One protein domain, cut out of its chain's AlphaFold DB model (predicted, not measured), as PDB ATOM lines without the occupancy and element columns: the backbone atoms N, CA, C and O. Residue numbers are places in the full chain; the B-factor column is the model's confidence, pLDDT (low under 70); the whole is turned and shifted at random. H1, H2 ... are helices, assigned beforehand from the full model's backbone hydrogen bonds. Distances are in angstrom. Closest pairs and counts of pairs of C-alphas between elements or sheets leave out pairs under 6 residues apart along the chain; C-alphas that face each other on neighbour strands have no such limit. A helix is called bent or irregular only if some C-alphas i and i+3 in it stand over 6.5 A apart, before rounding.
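AT A GLANCE: This is residues 26 to 80 of the 99 residues of an uncharacterized protein of Leptospira stimsonii (UniProt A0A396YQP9). Four short helices make a compact cluster gathered on the longest of them, H2: H1 stands across the end of H2 where H2 begins, and H3 and H4 pack on H2 farther along, each crossing it steeply. The 55 printed residues hold four named helices, in the order H1, H2, H3, H4, and no named strand, so the class is all helix. The whole is compact and rounded, with a radius of gyration of the C-alphas of 10.0 A and spans of 27 by 22 by 17 A.

IN THESE COORDINATES: Find C-alpha 41 at (196.181, 126.981, 233.174); from there H2, residues 41 to 52, runs 17.4 A to C-alpha 52. It is irregular, with C-alphas 48 and 51 standing 7.0 A apart. Go back to C-alpha 26 at (194.151, 123.051, 223.079) for H1, residues 26 to 35, 14.1 A long. H3 is residues 56 to 64, 12.5 A, and H4 is residues 70 to 78, 12.0 A, ending at C-alpha 78 at (208.865, 132.795, 231.514).

HOW THE PARTS SIT: Begin at H2, the hub, which touches the three other helices. H3 touches it at a steep tilt of 47 degrees, opposite ways; the closest C-alphas, of Ala 46 and Tyr 56, are 5.2 A apart. H4 touches residues 45 to 49 of H2 alone, at a steep tilt of 59 degrees, opposite ways, with the C-alphas of Val 49 and Val 72 closest at 7.0 A. H1 touches residues 41 to 42 of H2 alone, about perpendicular at 77 degrees; the closest C-alphas, of Cys 32 and Pro 41, are 5.8 A apart. In H1, H3 and H4 every O i to N i+4 pair is within hydrogen-bond range; in H2, 6 of 8 are.

THE WHOLE: Look to Lys 34 and Gly 53 for the two C-alphas farthest apart, 26.9 A. The printed part has no cut, and its three links are tight. Mean pLDDT of the printed part is 82.2; residue 26 is under 70.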
ATOM      1  N   PRO A  26     193.929 124.331 222.402       69.44
ATOM      2  CA  PRO A  26     194.151 123.051 223.079       69.44
ATOM      3  C   PRO A  26     195.635 122.749 223.316       69.44
ATOM      4  O   PRO A  26     195.999 122.368 224.424       69.44
ATOM      5  N   GLU A  27     196.495 123.002 222.331       72.69
ATOM      6  CA  GLU A  27     197.932 122.723 222.430       72.69
ATOM      7  C   GLU A  27     198.619 123.679 223.419       72.69
ATOM      8  O   GLU A  27     199.524 123.291 224.152       72.69
ATOM      9  N   LEU A  28     198.141 124.925 223.514       75.56
ATOM     10  CA  LEU A  28     198.635 125.908 224.480       75.56
ATOM     11  C   LEU A  28     198.225 125.535 225.914       75.56
ATOM     12  O   LEU A  28     199.025 125.646 226.840       75.56
ATOM     13  N   ILE A  29     197.001 125.030 226.101       76.00
ATOM     14  CA  ILE A  29     196.537 124.470 227.381       76.00
ATOM     15  C   ILE A  29     197.365 123.241 227.765       76.00
ATOM     16  O   ILE A  29     197.741 123.100 228.929       76.00
ATOM     17  N   GLU A  30     197.654 122.362 226.810       78.06
ATOM     18  CA  GLU A  30     198.452 121.162 227.037       78.06
ATOM     19  C   GLU A  30     199.903 121.504 227.389       78.06
ATOM     20  O   GLU A  30     200.432 120.969 228.361       78.06
ATOM     21  N   ALA A  31     200.512 122.467 226.696       74.38
ATOM     22  CA  ALA A  31     201.835 122.980 227.031       74.38
ATOM     23  C   ALA A  31     201.865 123.580 228.446       74.38
ATOM     24  O   ALA A  31     202.783 123.305 229.213       74.38
ATOM     25  N   CYS A  32     200.829 124.324 228.850       78.81
ATOM     26  CA  CYS A  32     200.736 124.832 230.220       78.81
ATOM     27  C   CYS A  32     200.635 123.708 231.266       78.81
ATOM     28  O   CYS A  32     201.185 123.830 232.359       78.81
ATOM     29  N   LYS A  33     199.925 122.619 230.951       78.44
ATOM     30  CA  LYS A  33     199.812 121.453 231.837       78.44
ATOM     31  C   LYS A  33     201.122 120.670 231.919       78.44
ATOM     32  O   LYS A  33     201.494 120.270 233.010       78.44
ATOM     33  N   LYS A  34     201.805 120.459 230.789       75.81
ATOM     34  CA  LYS A  34     203.027 119.641 230.703       75.81
ATOM     35  C   LYS A  34     204.279 120.368 231.193       75.81
ATOM     36  O   LYS A  34     205.097 119.760 231.866       75.81
ATOM     37  N   ILE A  35     204.435 121.646 230.850       72.62
ATOM     38  CA  ILE A  35     205.657 122.415 231.142       72.62
ATOM     39  C   ILE A  35     205.556 123.076 232.518       72.62
ATOM     40  O   ILE A  35     206.467 122.978 233.331       72.62
ATOM     41  N   ALA A  36     204.424 123.726 232.798       72.12
ATOM     42  CA  ALA A  36     204.230 124.485 234.030       72.12
ATOM     43  C   ALA A  36     203.456 123.712 235.118       72.12
ATOM     44  O   ALA A  36     203.139 124.291 236.154       72.12
ATOM     45  N   ASN A  37     203.131 122.426 234.896       78.31
ATOM     46  CA  ASN A  37     202.370 121.570 235.823       78.31
ATOM     47  C   ASN A  37     201.066 122.213 236.343       78.31
ATOM     48  O   ASN A  37     200.613 121.950 237.459       78.31
ATOM     49  N   LEU A  38     200.436 123.070 235.530       79.19
ATOM     50  CA  LEU A  38     199.237 123.806 235.924       79.19
ATOM     51  C   LEU A  38     197.993 122.919 235.820       79.19
ATOM     52  O   LEU A  38     197.682 122.390 234.754       79.19
ATOM     53  N   ARG A  39     197.209 122.820 236.902       78.25
ATOM     54  CA  ARG A  39     195.914 122.111 236.884       78.25
ATOM     55  C   ARG A  39     194.861 122.878 236.085       78.25
ATOM     56  O   ARG A  39     194.086 122.265 235.348       78.25
ATOM     57  N   LYS A  40     194.815 124.210 236.226       85.06
ATOM     58  CA  LYS A  40     193.842 125.089 235.558       85.06
ATOM     59  C   LYS A  40     194.580 126.255 234.894       85.06
ATOM     60  O   LYS A  40     194.552 127.367 235.414       85.06
ATOM     61  N   PRO A  41     195.187 126.054 233.714       82.69
ATOM     62  CA  PRO A  41     196.181 126.981 233.174       82.69
ATOM     63  C   PRO A  41     195.687 128.421 232.997       82.69
ATOM     64  O   PRO A  41     196.386 129.356 233.371       82.69
ATOM     65  N   ILE A  42     194.453 128.619 232.525       83.69
ATOM     66  CA  ILE A  42     193.874 129.964 232.366       83.69
ATOM     67  C   ILE A  42     193.659 130.637 233.730       83.69
ATOM     68  O   ILE A  42     193.993 131.804 233.902       83.69
ATOM     69  N   SER A  43     193.123 129.906 234.712       86.19
ATOM     70  CA  SER A  43     192.878 130.426 236.062       86.19
ATOM     71  C   SER A  43     194.169 130.693 236.826       86.19
ATOM     72  O   SER A  43     194.260 131.697 237.530       86.19
ATOM     73  N   ASP A  44     195.161 129.822 236.675       86.50
ATOM     74  CA  ASP A  44     196.446 129.938 237.355       86.50
ATOM     75  C   ASP A  44     197.238 131.121 236.788       86.50
ATOM     76  O   ASP A  44     197.705 131.970 237.544       86.50
ATOM     77  N   ILE A  45     197.273 131.280 235.461       86.75
ATOM     78  CA  ILE A  45     197.883 132.461 234.836       86.75
ATOM     79  C   ILE A  45     197.111 133.727 235.196       86.75
ATOM     80  O   ILE A  45     197.734 134.727 235.542       86.75
ATOM     81  N   ALA A  46     195.774 133.691 235.199       88.00
ATOM     82  CA  ALA A  46     194.961 134.812 235.666       88.00
ATOM     83  C   ALA A  46     195.279 135.204 237.111       88.00
ATOM     84  O   ALA A  46     195.303 136.390 237.423       88.00
ATOM     85  N   ARG A  47     195.578 134.238 237.986       88.62
ATOM     86  CA  ARG A  47     196.009 134.508 239.361       88.62
ATOM     87  C   ARG A  47     197.382 135.184 239.405       88.62
ATOM     88  O   ARG A  47     197.549 136.111 240.192       88.62
ATOM     89  N   ILE A  48     198.315 134.775 238.543       86.75
ATOM     90  CA  ILE A  48     199.655 135.378 238.430       86.75
ATOM     91  C   ILE A  48     199.576 136.818 237.896       86.75
ATOM     92  O   ILE A  48     200.290 137.688 238.386       86.75
ATOM     93  N   VAL A  49     198.702 137.099 236.922       86.69
ATOM     94  CA  VAL A  49     198.565 138.450 236.339       86.69
ATOM     95  C   VAL A  49     197.609 139.376 237.081       86.69
ATOM     96  O   VAL A  49     197.628 140.581 236.839       86.69
ATOM     97  N   LYS A  50     196.779 138.854 237.988       86.62
ATOM     98  CA  LYS A  50     195.849 139.649 238.800       86.62
ATOM     99  C   LYS A  50     196.507 140.850 239.505       86.62
ATOM    100  O   LYS A  50     195.934 141.933 239.408       86.62
ATOM    101  N   PRO A  51     197.682 140.731 240.162       89.25
ATOM    102  CA  PRO A  51     198.356 141.890 240.765       89.25
ATOM    103  C   PRO A  51     198.823 142.943 239.747       89.25
ATOM    104  O   PRO A  51     199.077 144.076 240.129       89.25
ATOM    105  N   LEU A  52     198.896 142.605 238.455       85.19
ATOM    106  CA  LEU A  52     199.202 143.546 237.370       85.19
ATOM    107  C   LEU A  52     197.946 144.262 236.836       85.19
ATOM    108  O   LEU A  52     198.026 144.963 235.831       85.19
ATOM    109  N   GLY A  53     196.777 144.052 237.454       89.50
ATOM    110  CA  GLY A  53     195.506 144.642 237.025       89.50
ATOM    111  C   GLY A  53     194.889 143.984 235.786       89.50
ATOM    112  O   GLY A  53     193.958 144.529 235.199       89.50
ATOM    113  N   ILE A  54     195.385 142.814 235.369       87.31
ATOM    114  CA  ILE A  54     194.927 142.146 234.147       87.31
ATOM    115  C   ILE A  54     193.748 141.223 234.482       87.31
ATOM    116  O   ILE A  54     193.898 140.303 235.295       87.31
ATOM    117  N   PRO A  55     192.574 141.413 233.856       89.12
ATOM    118  CA  PRO A  55     191.402 140.611 234.160       89.12
ATOM    119  C   PRO A  55     191.493 139.216 233.535       89.12
ATOM    120  O   PRO A  55     192.133 138.994 232.503       89.12
ATOM    121  N   TYR A  56     190.764 138.269 234.131       89.62
ATOM    122  CA  TYR A  56     190.666 136.888 233.643       89.62
ATOM    123  C   TYR A  56     190.284 136.819 232.159       89.62
ATOM    124  O   TYR A  56     190.842 136.027 231.402       89.62
ATOM    125  N   TYR A  57     189.362 137.683 231.731       89.62
ATOM    126  CA  TYR A  57     188.897 137.742 230.348       89.62
ATOM    127  C   TYR A  57     190.033 138.034 229.354       89.62
ATOM    128  O   TYR A  57     190.108 137.400 228.303       89.62
ATOM    129  N   THR A  58     190.979 138.907 229.710       87.00
ATOM    130  CA  THR A  58     192.156 139.196 228.879       87.00
ATOM    131  C   THR A  58     193.056 137.974 228.747       87.00
ATOM    132  O   THR A  58     193.498 137.657 227.645       87.00
ATOM    133  N   VAL A  59     193.277 137.233 229.837       86.50
ATOM    134  CA  VAL A  59     194.021 135.964 229.784       86.50
ATOM    135  C   VAL A  59     193.297 134.963 228.894       86.50
ATOM    136  O   VAL A  59     193.912 134.371 228.016       86.50
ATOM    137  N   TYR A  60     191.978 134.826 229.034       86.56
ATOM    138  CA  TYR A  60     191.179 133.955 228.176       86.56
ATOM    139  C   TYR A  60     191.313 134.316 226.688       86.56
ATOM    140  O   TYR A  60     191.565 133.431 225.868       86.56
ATOM    141  N   GLN A  61     191.245 135.603 226.330       84.62
ATOM    142  CA  GLN A  61     191.482 136.073 224.959       84.62
ATOM    143  C   GLN A  61     192.904 135.739 224.461       84.62
ATOM    144  O   GLN A  61     193.101 135.312 223.312       84.62
ATOM    145  N   VAL A  62     193.902 135.844 225.345       84.06
ATOM    146  CA  VAL A  62     195.286 135.406 225.089       84.06
ATOM    147  C   VAL A  62     195.412 133.879 224.984       84.06
ATOM    148  O   VAL A  62     196.356 133.383 224.391       84.06
ATOM    149  N   PHE A  63     194.448 133.095 225.449       80.75
ATOM    150  CA  PHE A  63     194.429 131.650 225.216       80.75
ATOM    151  C   PHE A  63     193.731 131.276 223.904       80.75
ATOM    152  O   PHE A  63     194.194 130.386 223.196       80.75
ATOM    153  N   ILE A  64     192.672 131.988 223.505       79.44
ATOM    154  CA  ILE A  64     191.868 131.629 222.315       79.44
ATOM    155  C   ILE A  64     192.341 132.219 220.985       79.44
ATOM    156  O   ILE A  64     191.890 131.778 219.940       79.44
ATOM    157  N   GLY A  65     193.232 133.207 221.001       73.88
ATOM    158  CA  GLY A  65     193.819 133.773 219.768       73.88
ATOM    159  C   GLY A  65     193.519 135.246 219.568       73.88
ATOM    160  O   GLY A  65     194.082 135.866 218.679       73.88
ATOM    161  N   GLN A  66     192.634 135.804 220.391       79.69
ATOM    162  CA  GLN A  66     192.011 137.102 220.147       79.69
ATOM    163  C   GLN A  66     192.767 138.282 220.762       79.69
ATOM    164  O   GLN A  66     192.478 139.427 220.440       79.69
ATOM    165  N   SER A  67     193.739 138.022 221.639       79.38
ATOM    166  CA  SER A  67     194.553 139.062 222.266       79.38
ATOM    167  C   SER A  67     196.028 138.671 222.306       79.38
ATOM    168  O   SER A  67     196.376 137.491 222.416       79.38
ATOM    169  N   ASN A  68     196.890 139.685 222.237       81.56
ATOM    170  CA  ASN A  68     198.347 139.573 222.300       81.56
ATOM    171  C   ASN A  68     198.900 140.394 223.475       81.56
ATOM    172  O   ASN A  68     199.922 141.069 223.343       81.56
ATOM    173  N   HIS A  69     198.186 140.397 224.604       83.25
ATOM    174  CA  HIS A  69     198.556 141.188 225.770       83.25
ATOM    175  C   HIS A  69     199.981 140.830 226.249       83.25
ATOM    176  O   HIS A  69     200.201 139.701 226.702       83.25
ATOM    177  N   PRO A  70     200.945 141.770 226.211       82.88
ATOM    178  CA  PRO A  70     202.371 141.462 226.345       82.88
ATOM    179  C   PRO A  70     202.729 140.858 227.703       82.88
ATOM    180  O   PRO A  70     203.520 139.929 227.761       82.88
ATOM    181  N   ALA A  71     202.098 141.304 228.792       84.25
ATOM    182  CA  ALA A  71     202.347 140.740 230.121       84.25
ATOM    183  C   ALA A  71     201.936 139.259 230.247       84.25
ATOM    184  O   ALA A  71     202.631 138.481 230.895       84.25
ATOM    185  N   VAL A  72     200.837 138.850 229.599       84.50
ATOM    186  CA  VAL A  72     200.388 137.449 229.613       84.50
ATOM    187  C   VAL A  72     201.322 136.602 228.751       84.50
ATOM    188  O   VAL A  72     201.747 135.534 229.180       84.50
ATOM    189  N   LEU A  73     201.697 137.107 227.569       83.94
ATOM    190  CA  LEU A  73     202.682 136.455 226.702       83.94
ATOM    191  C   LEU A  73     204.039 136.316 227.398       83.94
ATOM    192  O   LEU A  73     204.619 135.243 227.380       83.94
ATOM    193  N   GLY A  74     204.496 137.352 228.103       84.06
ATOM    194  CA  GLY A  74     205.737 137.324 228.874       84.06
ATOM    195  C   GLY A  74     205.725 136.283 229.993       84.06
ATOM    196  O   GLY A  74     206.746 135.650 230.242       84.06
ATOM    197  N   ILE A  75     204.580 136.051 230.643       84.81
ATOM    198  CA  ILE A  75     204.441 134.957 231.618       84.81
ATOM    199  C   ILE A  75     204.494 133.601 230.926       84.81
ATOM    200  O   ILE A  75     205.196 132.720 231.410       84.81
ATOM    201  N   LEU A  76     203.826 133.440 229.781       83.25
ATOM    202  CA  LEU A  76     203.942 132.220 228.984       83.25
ATOM    203  C   LEU A  76     205.406 131.966 228.583       83.25
ATOM    204  O   LEU A  76     205.885 130.854 228.778       83.25
ATOM    205  N   THR A  77     206.150 132.992 228.145       83.06
ATOM    206  CA  THR A  77     207.594 132.889 227.868       83.06
ATOM    207  C   THR A  77     208.382 132.457 229.102       83.06
ATOM    208  O   THR A  77     209.189 131.537 229.017       83.06
ATOM    209  N   LYS A  78     208.159 133.104 230.256       83.31
ATOM    210  CA  LYS A  78     208.865 132.795 231.514       83.31
ATOM    211  C   LYS A  78     208.601 131.371 231.996       83.31
ATOM    212  O   LYS A  78     209.483 130.753 232.574       83.31
ATOM    213  N   LEU A  79     207.401 130.860 231.746       79.81
ATOM    214  CA  LEU A  79     207.009 129.486 232.041       79.81
ATOM    215  C   LEU A  79     207.522 128.477 230.996       79.81
ATOM    216  O   LEU A  79     207.185 127.304 231.088       79.81
ATOM    217  N   GLY A  80     208.295 128.910 229.992       73.50
ATOM    218  CA  GLY A  80     208.816 128.042 228.931       73.50
ATOM    219  C   GLY A  80     207.765 127.612 227.902       73.50
ATOM    220  O   GLY A  80     207.999 126.694 227.123       73.50
TER     221      GLY A  80